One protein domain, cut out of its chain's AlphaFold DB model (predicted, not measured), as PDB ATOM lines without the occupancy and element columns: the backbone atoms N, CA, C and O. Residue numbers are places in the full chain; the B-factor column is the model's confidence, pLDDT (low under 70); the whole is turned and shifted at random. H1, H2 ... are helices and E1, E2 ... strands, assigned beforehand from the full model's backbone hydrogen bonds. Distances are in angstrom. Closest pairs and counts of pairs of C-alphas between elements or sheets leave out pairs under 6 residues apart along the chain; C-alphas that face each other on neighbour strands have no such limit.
ATOM      1  N   GLU A 660      83.703 104.720  61.331       67.50
ATOM      2  CA  GLU A 660      83.886 103.356  60.809       67.50
ATOM      3  C   GLU A 660      85.378 103.040  60.590       67.50
ATOM      4  O   GLU A 660      85.891 102.061  61.116       67.50
ATOM      5  N   ALA A 661      86.117 103.926  59.917       68.00
ATOM      6  CA  ALA A 661      87.543 103.731  59.648       68.00
ATOM      7  C   ALA A 661      88.417 103.623  60.914       68.00
ATOM      8  O   ALA A 661      89.492 103.028  60.860       68.00
ATOM      9  N   LEU A 662      87.988 104.196  62.043       71.94
ATOM     10  CA  LEU A 662      88.760 104.211  63.287       71.94
ATOM     11  C   LEU A 662      88.435 103.038  64.207       71.94
ATOM     12  O   LEU A 662      89.344 102.546  64.869       71.94
ATOM     13  N   ALA A 663      87.201 102.529  64.172       68.69
ATOM     14  CA  ALA A 663      86.787 101.346  64.929       68.69
ATOM     15  C   ALA A 663      87.643 100.094  64.636       68.69
ATOM     16  O   ALA A 663      87.807  99.246  65.510       68.69
ATOM     17  N   PHE A 664      88.235  99.996  63.435       68.62
ATOM     18  CA  PHE A 664      89.144  98.904  63.031       68.62
ATOM     19  C   PHE A 664      90.629  99.284  63.031       68.62
ATOM     20  O   PHE A 664      91.472  98.446  62.715       68.62
ATOM     21  N   THR A 665      90.974 100.541  63.320       75.62
ATOM     22  CA  THR A 665      92.367 101.004  63.272       75.62
ATOM     23  C   THR A 665      93.026 100.750  64.626       75.62
ATOM     24  O   THR A 665      92.837 101.515  65.567       75.62
ATOM     25  N   ASN A 666      93.816  99.680  64.729       81.50
ATOM     26  CA  ASN A 666      94.397  99.231  65.997       81.50
ATOM     27  C   ASN A 666      95.359 100.253  66.641       81.50
ATOM     28  O   ASN A 666      95.986 101.090  65.980       81.50
ATOM     29  N   HIS A 667      95.505 100.165  67.967       83.00
ATOM     30  CA  HIS A 667      96.374 101.061  68.729       83.00
ATOM     31  C   HIS A 667      97.866 100.808  68.464       83.00
ATOM     32  O   HIS A 667      98.386  99.719  68.712       83.00
ATOM     33  N   SER A 668      98.606 101.875  68.160       85.00
ATOM     34  CA  SER A 668     100.057 101.922  68.340       85.00
ATOM     35  C   SER A 668     100.510 103.243  68.960       85.00
ATOM     36  O   SER A 668     100.161 104.323  68.487       85.00
ATOM     37  N   CYS A 669     101.388 103.162  69.965       79.00
ATOM     38  CA  CYS A 669     102.129 104.319  70.483       79.00
ATOM     39  C   CYS A 669     103.113 104.917  69.455       79.00
ATOM     40  O   CYS A 669     103.592 106.033  69.649       79.00
ATOM     41  N   LEU A 670     103.401 104.196  68.365       80.62
ATOM     42  CA  LEU A 670     104.093 104.693  67.176       80.62
ATOM     43  C   LEU A 670     103.239 104.360  65.931       80.62
ATOM     44  O   LEU A 670     103.407 103.291  65.337       80.62
ATOM     45  N   PRO A 671     102.260 105.210  65.578       85.81
ATOM     46  CA  PRO A 671     101.274 104.904  64.542       85.81
ATOM     47  C   PRO A 671     101.801 105.149  63.121       85.81
ATOM     48  O   PRO A 671     102.633 106.034  62.900       85.81
ATOM     49  N   ASN A 672     101.282 104.406  62.137       81.25
ATOM     50  CA  ASN A 672     101.568 104.647  60.715       81.25
ATOM     51  C   ASN A 672     100.572 105.622  60.061       81.25
ATOM     52  O   ASN A 672     100.894 106.173  59.009       81.25
ATOM     53  N   CYS A 673      99.445 105.922  60.709       82.56
ATOM     54  CA  CYS A 673      98.520 106.987  60.323       82.56
ATOM     55  C   CYS A 673      98.453 108.113  61.370       82.56
ATOM     56  O   CYS A 673      98.863 107.974  62.526       82.56
ATOM     57  N   ARG A 674      97.949 109.276  60.957       78.44
ATOM     58  CA  ARG A 674      97.439 110.327  61.844       78.44
ATOM     59  C   ARG A 674      95.998 110.631  61.459       78.44
ATOM     60  O   ARG A 674      95.624 110.450  60.303       78.44
ATOM     61  N   ILE A 675      95.218 111.074  62.432       73.94
ATOM     62  CA  ILE A 675      93.832 111.463  62.209       73.94
ATOM     63  C   ILE A 675      93.774 112.971  62.005       73.94
ATOM     64  O   ILE A 675      94.336 113.725  62.798       73.94
ATOM     65  N   GLU A 676      93.123 113.382  60.924       70.62
ATOM     66  CA  GLU A 676      92.874 114.777  60.572       70.62
ATOM     67  C   GLU A 676      91.371 114.999  60.412       70.62
ATOM     68  O   GLU A 676      90.653 114.127  59.918       70.62
ATOM     69  N   PHE A 677      90.902 116.169  60.836       67.38
ATOM     70  CA  PHE A 677      89.505 116.572  60.734       67.38
ATOM     71  C   PHE A 677      89.386 117.689  59.700       67.38
ATOM     72  O   PHE A 677      90.110 118.681  59.782       67.38
ATOM     73  N   ALA A 678      88.442 117.551  58.774       59.56
ATOM     74  CA  ALA A 678      87.992 118.643  57.919       59.56
ATOM     75  C   ALA A 678      86.520 118.932  58.188       59.56
ATOM     76  O   ALA A 678      85.795 118.087  58.707       59.56
ATOM     77  N   THR A 679      86.031 120.077  57.740       56.19
ATOM     78  CA  THR A 679      84.592 120.266  57.526       56.19
ATOM     79  C   THR A 679      84.280 120.265  56.038       56.19
ATOM     80  O   THR A 679      85.164 120.123  55.194       56.19
ATOM     81  N   ALA A 680      83.006 120.465  55.716       51.66
ATOM     82  CA  ALA A 680      82.514 120.729  54.369       51.66
ATOM     83  C   ALA A 680      83.263 121.841  53.597       51.66
ATOM     84  O   ALA A 680      83.016 121.980  52.406       51.66
ATOM     85  N   SER A 681      84.120 122.649  54.246       50.56
ATOM     86  CA  SER A 681      84.893 123.720  53.605       50.56
ATOM     87  C   SER A 681      86.101 123.247  52.804       50.56
ATOM     88  O   SER A 681      86.491 123.929  51.861       50.56
ATOM     89  N   GLN A 682      86.708 122.116  53.167       56.44
ATOM     90  CA  GLN A 682      87.992 121.714  52.591       56.44
ATOM     91  C   GLN A 682      87.794 120.913  51.286       56.44
ATOM     92  O   GLN A 682      86.834 120.140  51.202       56.44
ATOM     93  N   PRO A 683      88.673 121.061  50.270       58.41
ATOM     94  CA  PRO A 683      88.515 120.438  48.946       58.41
ATOM     95  C   PRO A 683      88.335 118.911  48.936       58.41
ATOM     96  O   PRO A 683      87.826 118.346  47.968       58.41
ATOM     97  N   GLU A 684      88.770 118.233  49.993       61.97
ATOM     98  CA  GLU A 684      88.705 116.785  50.178       61.97
ATOM     99  C   GLU A 684      87.290 116.288  50.545       61.97
ATOM    100  O   GLU A 684      86.985 115.100  50.376       61.97
ATOM    101  N   ALA A 685      86.421 117.181  51.038       60.22
ATOM    102  CA  ALA A 685      85.091 116.857  51.539       60.22
ATOM    103  C   ALA A 685      84.132 116.414  50.421       60.22
ATOM    104  O   ALA A 685      83.870 117.132  49.458       60.22
ATOM    105  N   LYS A 686      83.516 115.237  50.585       64.81
ATOM    106  CA  LYS A 686      82.563 114.670  49.607       64.81
ATOM    107  C   LYS A 686      81.111 115.121  49.822       64.81
ATOM    108  O   LYS A 686      80.194 114.512  49.276       64.81
ATOM    109  N   GLY A 687      80.892 116.151  50.635       63.94
ATOM    110  CA  GLY A 687      79.568 116.642  51.006       63.94
ATOM    111  C   GLY A 687      79.565 117.414  52.330       63.94
ATOM    112  O   GLY A 687      80.625 117.688  52.898       63.94
ATOM    113  N   PRO A 688      78.380 117.768  52.847       61.81
ATOM    114  CA  PRO A 688      78.245 118.448  54.127       61.81
ATOM    115  C   PRO A 688      78.525 117.486  55.290       61.81
ATOM    116  O   PRO A 688      77.929 116.418  55.368       61.81
ATOM    117  N   GLY A 689      79.431 117.862  56.192       57.19
ATOM    118  CA  GLY A 689      79.794 117.045  57.351       57.19
ATOM    119  C   GLY A 689      80.960 117.633  58.147       57.19
ATOM    120  O   GLY A 689      81.667 118.520  57.657       57.19
ATOM    121  N   LEU A 690      81.175 117.092  59.348       62.72
ATOM    122  CA  LEU A 690      82.505 117.004  59.950       62.72
ATOM    123  C   LEU A 690      83.131 115.709  59.416       62.72
ATOM    124  O   LEU A 690      82.625 114.617  59.666       62.72
ATOM    125  N   TRP A 691      84.188 115.840  58.625       65.56
ATOM    126  CA  TRP A 691      84.878 114.741  57.959       65.56
ATOM    127  C   TRP A 691      86.134 114.350  58.726       65.56
ATOM    128  O   TRP A 691      86.818 115.198  59.297       65.56
ATOM    129  N   LEU A 692      86.469 113.064  58.681       69.00
ATOM    130  CA  LEU A 692      87.638 112.505  59.345       69.00
ATOM    131  C   LEU A 692      88.467 111.709  58.334       69.00
ATOM    132  O   LEU A 692      87.946 110.833  57.641       69.00
ATOM    133  N   TYR A 693      89.764 112.005  58.269       70.75
ATOM    134  CA  TYR A 693      90.719 111.390  57.353       70.75
ATOM    135  C   TYR A 693      91.801 110.649  58.134       70.75
ATOM    136  O   TYR A 693      92.451 111.211  59.016       70.75
ATOM    137  N   SER A 694      92.032 109.389  57.767       74.62
ATOM    138  CA  SER A 694      93.228 108.650  58.171       74.62
ATOM    139  C   SER A 694      94.345 108.980  57.182       74.62
ATOM    140  O   SER A 694      94.405 108.430  56.082       74.62
ATOM    141  N   VAL A 695      95.195 109.942  57.543       81.25
ATOM    142  CA  VAL A 695      96.300 110.400  56.697       81.25
ATOM    143  C   VAL A 695      97.554 109.604  57.031       81.25
ATOM    144  O   VAL A 695      98.071 109.610  58.152       81.25
ATOM    145  N   THR A 696      98.049 108.881  56.035       79.31
ATOM    146  CA  THR A 696      99.136 107.919  56.188       79.31
ATOM    147  C   THR A 696     100.479 108.646  56.365       79.31
ATOM    148  O   THR A 696     100.949 109.315  55.445       79.31
ATOM    149  N   ARG A 697     101.142 108.498  57.522       75.44
ATOM    150  CA  ARG A 697     102.462 109.107  57.834       75.44
ATOM    151  C   ARG A 697     103.610 108.542  56.984       75.44
ATOM    152  O   ARG A 697     104.716 109.077  56.987       75.44
ATOM    153  N   ARG A 698     103.355 107.437  56.289       81.12
ATOM    154  CA  ARG A 698     104.170 106.823  55.233       81.12
ATOM    155  C   ARG A 698     103.221 106.195  54.207       81.12
ATOM    156  O   ARG A 698     102.102 105.874  54.596       81.12
ATOM    157  N   PRO A 699     103.643 105.923  52.961       78.94
ATOM    158  CA  PRO A 699     102.886 105.039  52.082       78.94
ATOM    159  C   PRO A 699     102.582 103.700  52.774       78.94
ATOM    160  O   PRO A 699     103.455 103.134  53.446       78.94
ATOM    161  N   LEU A 700     101.352 103.215  52.608       79.06
ATOM    162  CA  LEU A 700     100.934 101.870  53.004       79.06
ATOM    163  C   LEU A 700     101.037 100.922  51.802       79.06
ATOM    164  O   LEU A 700     100.810 101.335  50.661       79.06
ATOM    165  N   VAL A 701     101.356  99.656  52.055       76.75
ATOM    166  CA  VAL A 701     101.320  98.564  51.069       76.75
ATOM    167  C   VAL A 701     100.186  97.581  51.396       76.75
ATOM    168  O   VAL A 701      99.747  97.525  52.543       76.75
ATOM    169  N   PRO A 702      99.684  96.788  50.430       75.81
ATOM    170  CA  PRO A 702      98.740  95.713  50.732       75.81
ATOM    171  C   PRO A 702      99.309  94.773  51.804       75.81
ATOM    172  O   PRO A 702     100.442  94.313  51.678       75.81
ATOM    173  N   GLY A 703      98.535  94.516  52.860       79.62
ATOM    174  CA  GLY A 703      98.979  93.751  54.031       79.62
ATOM    175  C   GLY A 703      99.553  94.588  55.183       79.62
ATOM    176  O   GLY A 703      99.755  94.035  56.261       79.62
ATOM    177  N   ASP A 704      99.762  95.901  55.018       77.88
ATOM    178  CA  ASP A 704      99.951  96.792  56.169       77.88
ATOM    179  C   ASP A 704      98.673  96.852  57.014       77.88
ATOM    180  O   ASP A 704      97.594  97.182  56.517       77.88
ATOM    181  N   GLU A 705      98.818  96.631  58.318       83.06
ATOM    182  CA  GLU A 705      97.803  97.008  59.298       83.06
ATOM    183  C   GLU A 705      97.758  98.538  59.437       83.06
ATOM    184  O   GLU A 705      98.798  99.197  59.547       83.06
ATOM    185  N   VAL A 706      96.559  99.120  59.443       84.62
ATOM    186  CA  VAL A 706      96.361 100.554  59.700       84.62
ATOM    187  C   VAL A 706      96.387 100.770  61.214       84.62
ATOM    188  O   VAL A 706      95.633 100.129  61.943       84.62
ATOM    189  N   LEU A 707      97.261 101.660  61.695       83.81
ATOM    190  CA  LEU A 707      97.536 101.863  63.120       83.81
ATOM    191  C   LEU A 707      97.499 103.347  63.504       83.81
ATOM    192  O   LEU A 707      98.181 104.174  62.888       83.81
ATOM    193  N   MET A 708      96.776 103.671  64.582       83.12
ATOM    194  CA  MET A 708      96.646 105.026  65.142       83.12
ATOM    195  C   MET A 708      97.021 105.076  66.629       83.12
ATOM    196  O   MET A 708      96.979 104.071  67.332       83.12
ATOM    197  N   ALA A 709      97.368 106.260  67.135       79.88
ATOM    198  CA  ALA A 709      97.580 106.471  68.566       79.88
ATOM    199  C   ALA A 709      96.285 106.993  69.198       79.88
ATOM    200  O   ALA A 709      95.929 108.146  68.969       79.88
ATOM    201  N   TYR A 710      95.614 106.167  70.011       74.44
ATOM    202  CA  TYR A 710      94.323 106.525  70.637       74.44
ATOM    203  C   TYR A 710      94.436 107.775  71.528       74.44
ATOM    204  O   TYR A 710      93.491 108.538  71.663       74.44
ATOM    205  N   VAL A 711      95.624 108.021  72.090       71.31
ATOM    206  CA  VAL A 711      95.968 109.263  72.790       71.31
ATOM    207  C   VAL A 711      97.197 109.861  72.102       71.31
ATOM    208  O   VAL A 711      98.315 109.440  72.398       71.31
ATOM    209  N   PRO A 712      97.054 110.841  71.189       64.88
ATOM    210  CA  PRO A 712      98.181 111.385  70.425       64.88
ATOM    211  C   PRO A 712      99.348 111.893  71.287       64.88
ATOM    212  O   PRO A 712     100.504 111.794  70.883       64.88
ATOM    213  N   SER A 713      99.073 112.351  72.515       66.25
ATOM    214  CA  SER A 713     100.092 112.827  73.462       66.25
ATOM    215  C   SER A 713     100.932 111.724  74.140       66.25
ATOM    216  O   SER A 713     101.713 112.037  75.044       66.25
ATOM    217  N   VAL A 714     100.800 110.446  73.742       66.25
ATOM    218  CA  VAL A 714     101.748 109.367  74.110       66.25
ATOM    219  C   VAL A 714     102.834 109.131  73.055       66.25
ATOM    220  O   VAL A 714     103.825 108.465  73.351       66.25
ATOM    221  N   VAL A 715     102.677 109.651  71.833       69.00
ATOM    222  CA  VAL A 715     103.639 109.418  70.745       69.00
ATOM    223  C   VAL A 715     104.973 110.089  71.086       69.00
ATOM    224  O   VAL A 715     105.013 111.263  71.444       69.00
ATOM    225  N   GLY A 716     106.067 109.325  71.012       64.44
ATOM    226  CA  GLY A 716     107.415 109.787  71.369       64.44
ATOM    227  C   GLY A 716     107.694 109.933  72.874       64.44
ATOM    228  O   GLY A 716     108.756 110.423  73.239       64.44
ATOM    229  N   GLN A 717     106.774 109.526  73.758       76.62
ATOM    230  CA  GLN A 717     106.971 109.611  75.211       76.62
ATOM    231  C   GLN A 717     107.646 108.347  75.794       76.62
ATOM    232  O   GLN A 717     107.448 107.251  75.258       76.62
ATOM    233  N   PRO A 718     108.380 108.448  76.923       76.50
ATOM    234  CA  PRO A 718     108.935 107.286  77.628       76.50
ATOM    235  C   PRO A 718     107.845 106.300  78.059       76.50
ATOM    236  O   PRO A 718     106.749 106.723  78.435       76.50
ATOM    237  N   LEU A 719     108.138 104.996  78.059       77.50
ATOM    238  CA  LEU A 719     107.158 103.947  78.359       77.50
ATOM    239  C   LEU A 719     106.364 104.204  79.643       77.50
ATOM    240  O   LEU A 719     105.144 104.096  79.608       77.50
ATOM    241  N   GLN A 720     107.005 104.575  80.751       77.81
ATOM    242  CA  GLN A 720     106.310 104.855  82.019       77.81
ATOM    243  C   GLN A 720     105.264 105.971  81.886       77.81
ATOM    244  O   GLN A 720     104.170 105.869  82.441       77.81
ATOM    245  N   VAL A 721     105.560 107.007  81.093       76.19
ATOM    246  CA  VAL A 721     104.620 108.093  80.772       76.19
ATOM    247  C   VAL A 721     103.502 107.578  79.864       76.19
ATOM    248  O   VAL A 721     102.337 107.896  80.099       76.19
ATOM    249  N   ARG A 722     103.824 106.738  78.869       80.06
ATOM    250  CA  ARG A 722     102.833 106.101  77.985       80.06
ATOM    251  C   ARG A 722     101.881 105.201  78.773       80.06
ATOM    252  O   ARG A 722     100.677 105.400  78.705       80.06
ATOM    253  N   GLN A 723     102.395 104.271  79.577       83.50
ATOM    254  CA  GLN A 723     101.597 103.358  80.401       83.50
ATOM    255  C   GLN A 723     100.753 104.118  81.426       83.50
ATOM    256  O   GLN A 723      99.557 103.865  81.490       83.50
ATOM    257  N   ARG A 724     101.308 105.110  82.143       79.44
ATOM    258  CA  ARG A 724     100.524 105.947  83.072       79.44
ATOM    259  C   ARG A 724      99.408 106.716  82.356       79.44
ATOM    260  O   ARG A 724      98.310 106.827  82.893       79.44
ATOM    261  N   LYS A 725      99.655 107.225  81.141       70.50
ATOM    262  CA  LYS A 725      98.615 107.863  80.318       70.50
ATOM    263  C   LYS A 725      97.560 106.874  79.818       70.50
ATOM    264  O   LYS A 725      96.418 107.281  79.696       70.50
ATOM    265  N   MET A 726      97.905 105.612  79.552       71.56
ATOM    266  CA  MET A 726      96.942 104.577  79.132       71.56
ATOM    267  C   MET A 726      96.126 104.030  80.311       71.56
ATOM    268  O   MET A 726      94.929 103.823  80.168       71.56
ATOM    269  N   GLN A 727      96.732 103.902  81.496       69.19
ATOM    270  CA  GLN A 727      96.061 103.485  82.734       69.19
ATOM    271  C   GLN A 727      94.899 104.407  83.132       69.19
ATOM    272  O   GLN A 727      93.937 103.922  83.717       69.19
ATOM    273  N   LYS A 728      94.940 105.699  82.763       61.16
ATOM    274  CA  LYS A 728      93.793 106.620  82.901       61.16
ATOM    275  C   LYS A 728      92.551 106.194  82.104       61.16
ATOM    276  O   LYS A 728      91.456 106.601  82.451       61.16
ATOM    277  N   PHE A 729      92.713 105.386  81.058       58.44
ATOM    278  CA  PHE A 729      91.633 104.867  80.213       58.44
ATOM    279  C   PHE A 729      91.354 103.383  80.512       58.44
ATOM    280  O   PHE A 729      91.019 102.615  79.615       58.44
ATOM    281  N   GLY A 730      91.601 102.935  81.748       58.16
ATOM    282  CA  GLY A 730      91.333 101.570  82.222       58.16
ATOM    283  C   GLY A 730      92.237 100.463  81.658       58.16
ATOM    284  O   GLY A 730      92.397  99.426  82.302       58.16
ATOM    285  N   PHE A 731      92.879 100.652  80.497       66.25
ATOM    286  CA  PHE A 731      93.650  99.597  79.832       66.25
ATOM    287  C   PHE A 731      95.171  99.781  79.907       66.25
ATOM    288  O   PHE A 731      95.756 100.845  79.706       66.25
ATOM    289  N   THR A 732      95.854  98.666  80.153       79.81
ATOM    290  CA  THR A 732      97.316  98.582  80.142       79.81
ATOM    291  C   THR A 732      97.770  98.264  78.714       79.81
ATOM    292  O   THR A 732      97.492  97.183  78.198       79.81
ATOM    293  N   CYS A 733      98.433  99.206  78.036       80.94
ATOM    294  CA  CYS A 733      98.686  99.103  76.593       80.94
ATOM    295  C   CYS A 733      99.776  98.070  76.256       80.94
ATOM    296  O   CYS A 733     100.924  98.220  76.680       80.94
ATOM    297  N   HIS A 734      99.418  97.067  75.449       85.69
ATOM    298  CA  HIS A 734     100.281  95.980  74.959       85.69
ATOM    299  C   HIS A 734     100.562  96.078  73.445       85.69
ATOM    300  O   HIS A 734     100.827  95.076  72.791       85.69
ATOM    301  N   CYS A 735     100.513  97.276  72.848       81.94
ATOM    302  CA  CYS A 735     101.009  97.421  71.474       81.94
ATOM    303  C   CYS A 735     102.506  97.060  71.407       81.94
ATOM    304  O   CYS A 735     103.227  97.170  72.401       81.94
ATOM    305  N   ARG A 736     103.004  96.688  70.226       77.19
ATOM    306  CA  ARG A 736     104.392  96.231  70.022       77.19
ATOM    307  C   ARG A 736     105.453  97.202  70.575       77.19
ATOM    308  O   ARG A 736     106.453  96.772  71.143       77.19
ATOM    309  N   THR A 737     105.208  98.511  70.476       79.00
ATOM    310  CA  THR A 737     106.052  99.591  71.033       79.00
ATOM    311  C   THR A 737     105.968  99.712  72.561       79.00
ATOM    312  O   THR A 737     106.766 100.401  73.175       79.00
ATOM    313  N   CYS A 738     104.971  99.127  73.218       79.94
ATOM    314  CA  CYS A 738     104.870  99.072  74.678       79.94
ATOM    315  C   CYS A 738     105.516  97.812  75.254       79.94
ATOM    316  O   CYS A 738     106.179  97.889  76.285       79.94
ATOM    317  N   GLU A 739     105.329  96.665  74.603       84.31
ATOM    318  CA  GLU A 739     105.928  95.402  75.048       84.31
ATOM    319  C   GLU A 739     107.452  95.419  74.907       84.31
ATOM    320  O   GLU A 739     108.148  94.989  75.823       84.31
ATOM    321  N   THR A 740     107.963  95.991  73.808       72.56
ATOM    322  CA  THR A 740     109.409  96.150  73.564       72.56
ATOM    323  C   THR A 740     110.084  96.894  74.722       72.56
ATOM    324  O   THR A 740     110.984  96.347  75.355       72.56
ATOM    325  N   ASP A 741     109.611  98.096  75.065       75.56
ATOM    326  CA  ASP A 741     110.191  98.895  76.148       75.56
ATOM    327  C   ASP A 741     110.041  98.237  77.534       75.56
ATOM    328  O   ASP A 741     110.899  98.436  78.391       75.56
ATOM    329  N   ARG A 742     108.986  97.439  77.790       78.81
ATOM    330  CA  ARG A 742     108.788  96.821  79.121       78.81
ATOM    331  C   ARG A 742     109.864  95.797  79.443       78.81
ATOM    332  O   ARG A 742     110.211  95.640  80.609       78.81
ATOM    333  N   VAL A 743     110.375  95.108  78.426       70.31
ATOM    334  CA  VAL A 743     111.517  94.203  78.583       70.31
ATOM    335  C   VAL A 743     112.758  95.016  78.972       70.31
ATOM    336  O   VAL A 743     113.425  94.665  79.943       70.31
ATOM    337  N   LEU A 744     113.003  96.142  78.290       59.91
ATOM    338  CA  LEU A 744     114.164  97.020  78.507       59.91
ATOM    339  C   LEU A 744     114.194  97.677  79.903       59.91
ATOM    340  O   LEU A 744     115.263  97.844  80.479       59.91
ATOM    341  N   GLU A 745     113.039  98.028  80.481       60.75
ATOM    342  CA  GLU A 745     112.977  98.649  81.818       60.75
ATOM    343  C   GLU A 745     113.134  97.663  82.998       60.75
ATOM    344  O   GLU A 745     113.205  98.094  84.150       60.75
ATOM    345  N   SER A 746     113.154  96.345  82.756       45.38
ATOM    346  CA  SER A 746     112.898  95.345  83.811       45.38
ATOM    347  C   SER A 746     114.120  94.801  84.573       45.38
ATOM    348  O   SER A 746     113.941  94.051  85.537       45.38
ATOM    349  N   GLU A 747     115.352  95.165  84.196       39.28
ATOM    350  CA  GLU A 747     116.571  94.514  84.711       39.28
ATOM    351  C   GLU A 747     117.383  95.357  85.734       39.28
ATOM    352  O   GLU A 747     117.611  96.550  85.523       39.28
ATOM    353  N   PRO A 748     117.859  94.766  86.857       34.34
ATOM    354  CA  PRO A 748     118.451  95.509  87.978       34.34
ATOM    355  C   PRO A 748     119.958  95.799  87.836       34.34
ATOM    356  O   PRO A 748     120.719  94.981  87.319       34.34
ATOM    357  N   VAL A 749     120.414  96.927  88.404       42.94
ATOM    358  CA  VAL A 749     121.787  97.459  88.252       42.94
ATOM    359  C   VAL A 749     122.663  97.249  89.508       42.94
ATOM    360  O   VAL A 749     122.401  97.879  90.537       42.94
TER     361      VAL A 749
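This is residues 660 to 749 of the 760 residues of the protein "ATXR2 protein" of Symbiodinium microadriaticum (UniProt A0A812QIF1). This is a long, loose shape with a two-stranded hairpin, E1 and E2, toward one end and two short helices, H2 and H3, meeting at a steep angle toward the other. Between these two ends the middle is mostly loops, where residues 666 to 667 and 707 to 708 form a short parallel pairing; the four-residue helix H1 lies nearer to the hairpin's end. The printed part has 90 residues, with three named helices and two named strands in the order H1, E1, E2, H2, H3; the sheet's order is E1 - E2, antiparallel. The class is mixed, helices and strands, though under half of the residues, 36 of 90, are in named elements. The whole is loose, with a radius of gyration of the C-alphas of 16.0 A, and elongated, spanning 59 by 31 by 19 A.

Start at H1, residues 660 to 663, and look across to E2, residues 690 to 696: their closest C-alphas, those of Ala 661 and Ser 694, are 7.7 A apart. Next comes E1, residues 673 to 679, which forms a hairpin with E2, antiparallel at 154 degrees. Look there for N 674 and O 695, 2.8 A apart, and N 676 and O 693, 3.0 A apart, both within hydrogen-bond range. Farther on, H2, residues 719 to 727, touches H3, residues 736 to 744, with the C-alphas of Leu 719 and Asp 741 closest at 6.3 A. Their lines stand at a steep tilt of 54 degrees, opposite ways. H1 is apart from both H2 and H3, and so is E1; E2 is apart from H3. In H2 every O i to N i+4 pair is within hydrogen-bond range, in H3 3 of 5 are, and H1 is too short for such a pair.

Find C-alpha 660 at (83.886, 103.356, 60.809), where H1 begins its 5.4 A. E1 starts at C-alpha 673, at (98.520, 106.987, 60.323), and runs 19.4 A to Thr 679; E2 comes back over 19.3 A from Leu 690 to Thr 696. H2 covers 11.9 A and H3 13.0 A, ending at C-alpha 744, at (114.164, 97.020, 78.507).

The two C-alphas farthest apart, those of Gly 687 and Val 749, are 59.5 A apart. The printed part has no cut. The link from E2 to H2, residues 697 to 718, is long; the other links are short. The mean pLDDT of the printed part is 71.1, and 36 residues are under 70, among them 677 to 692 and 744 to 749.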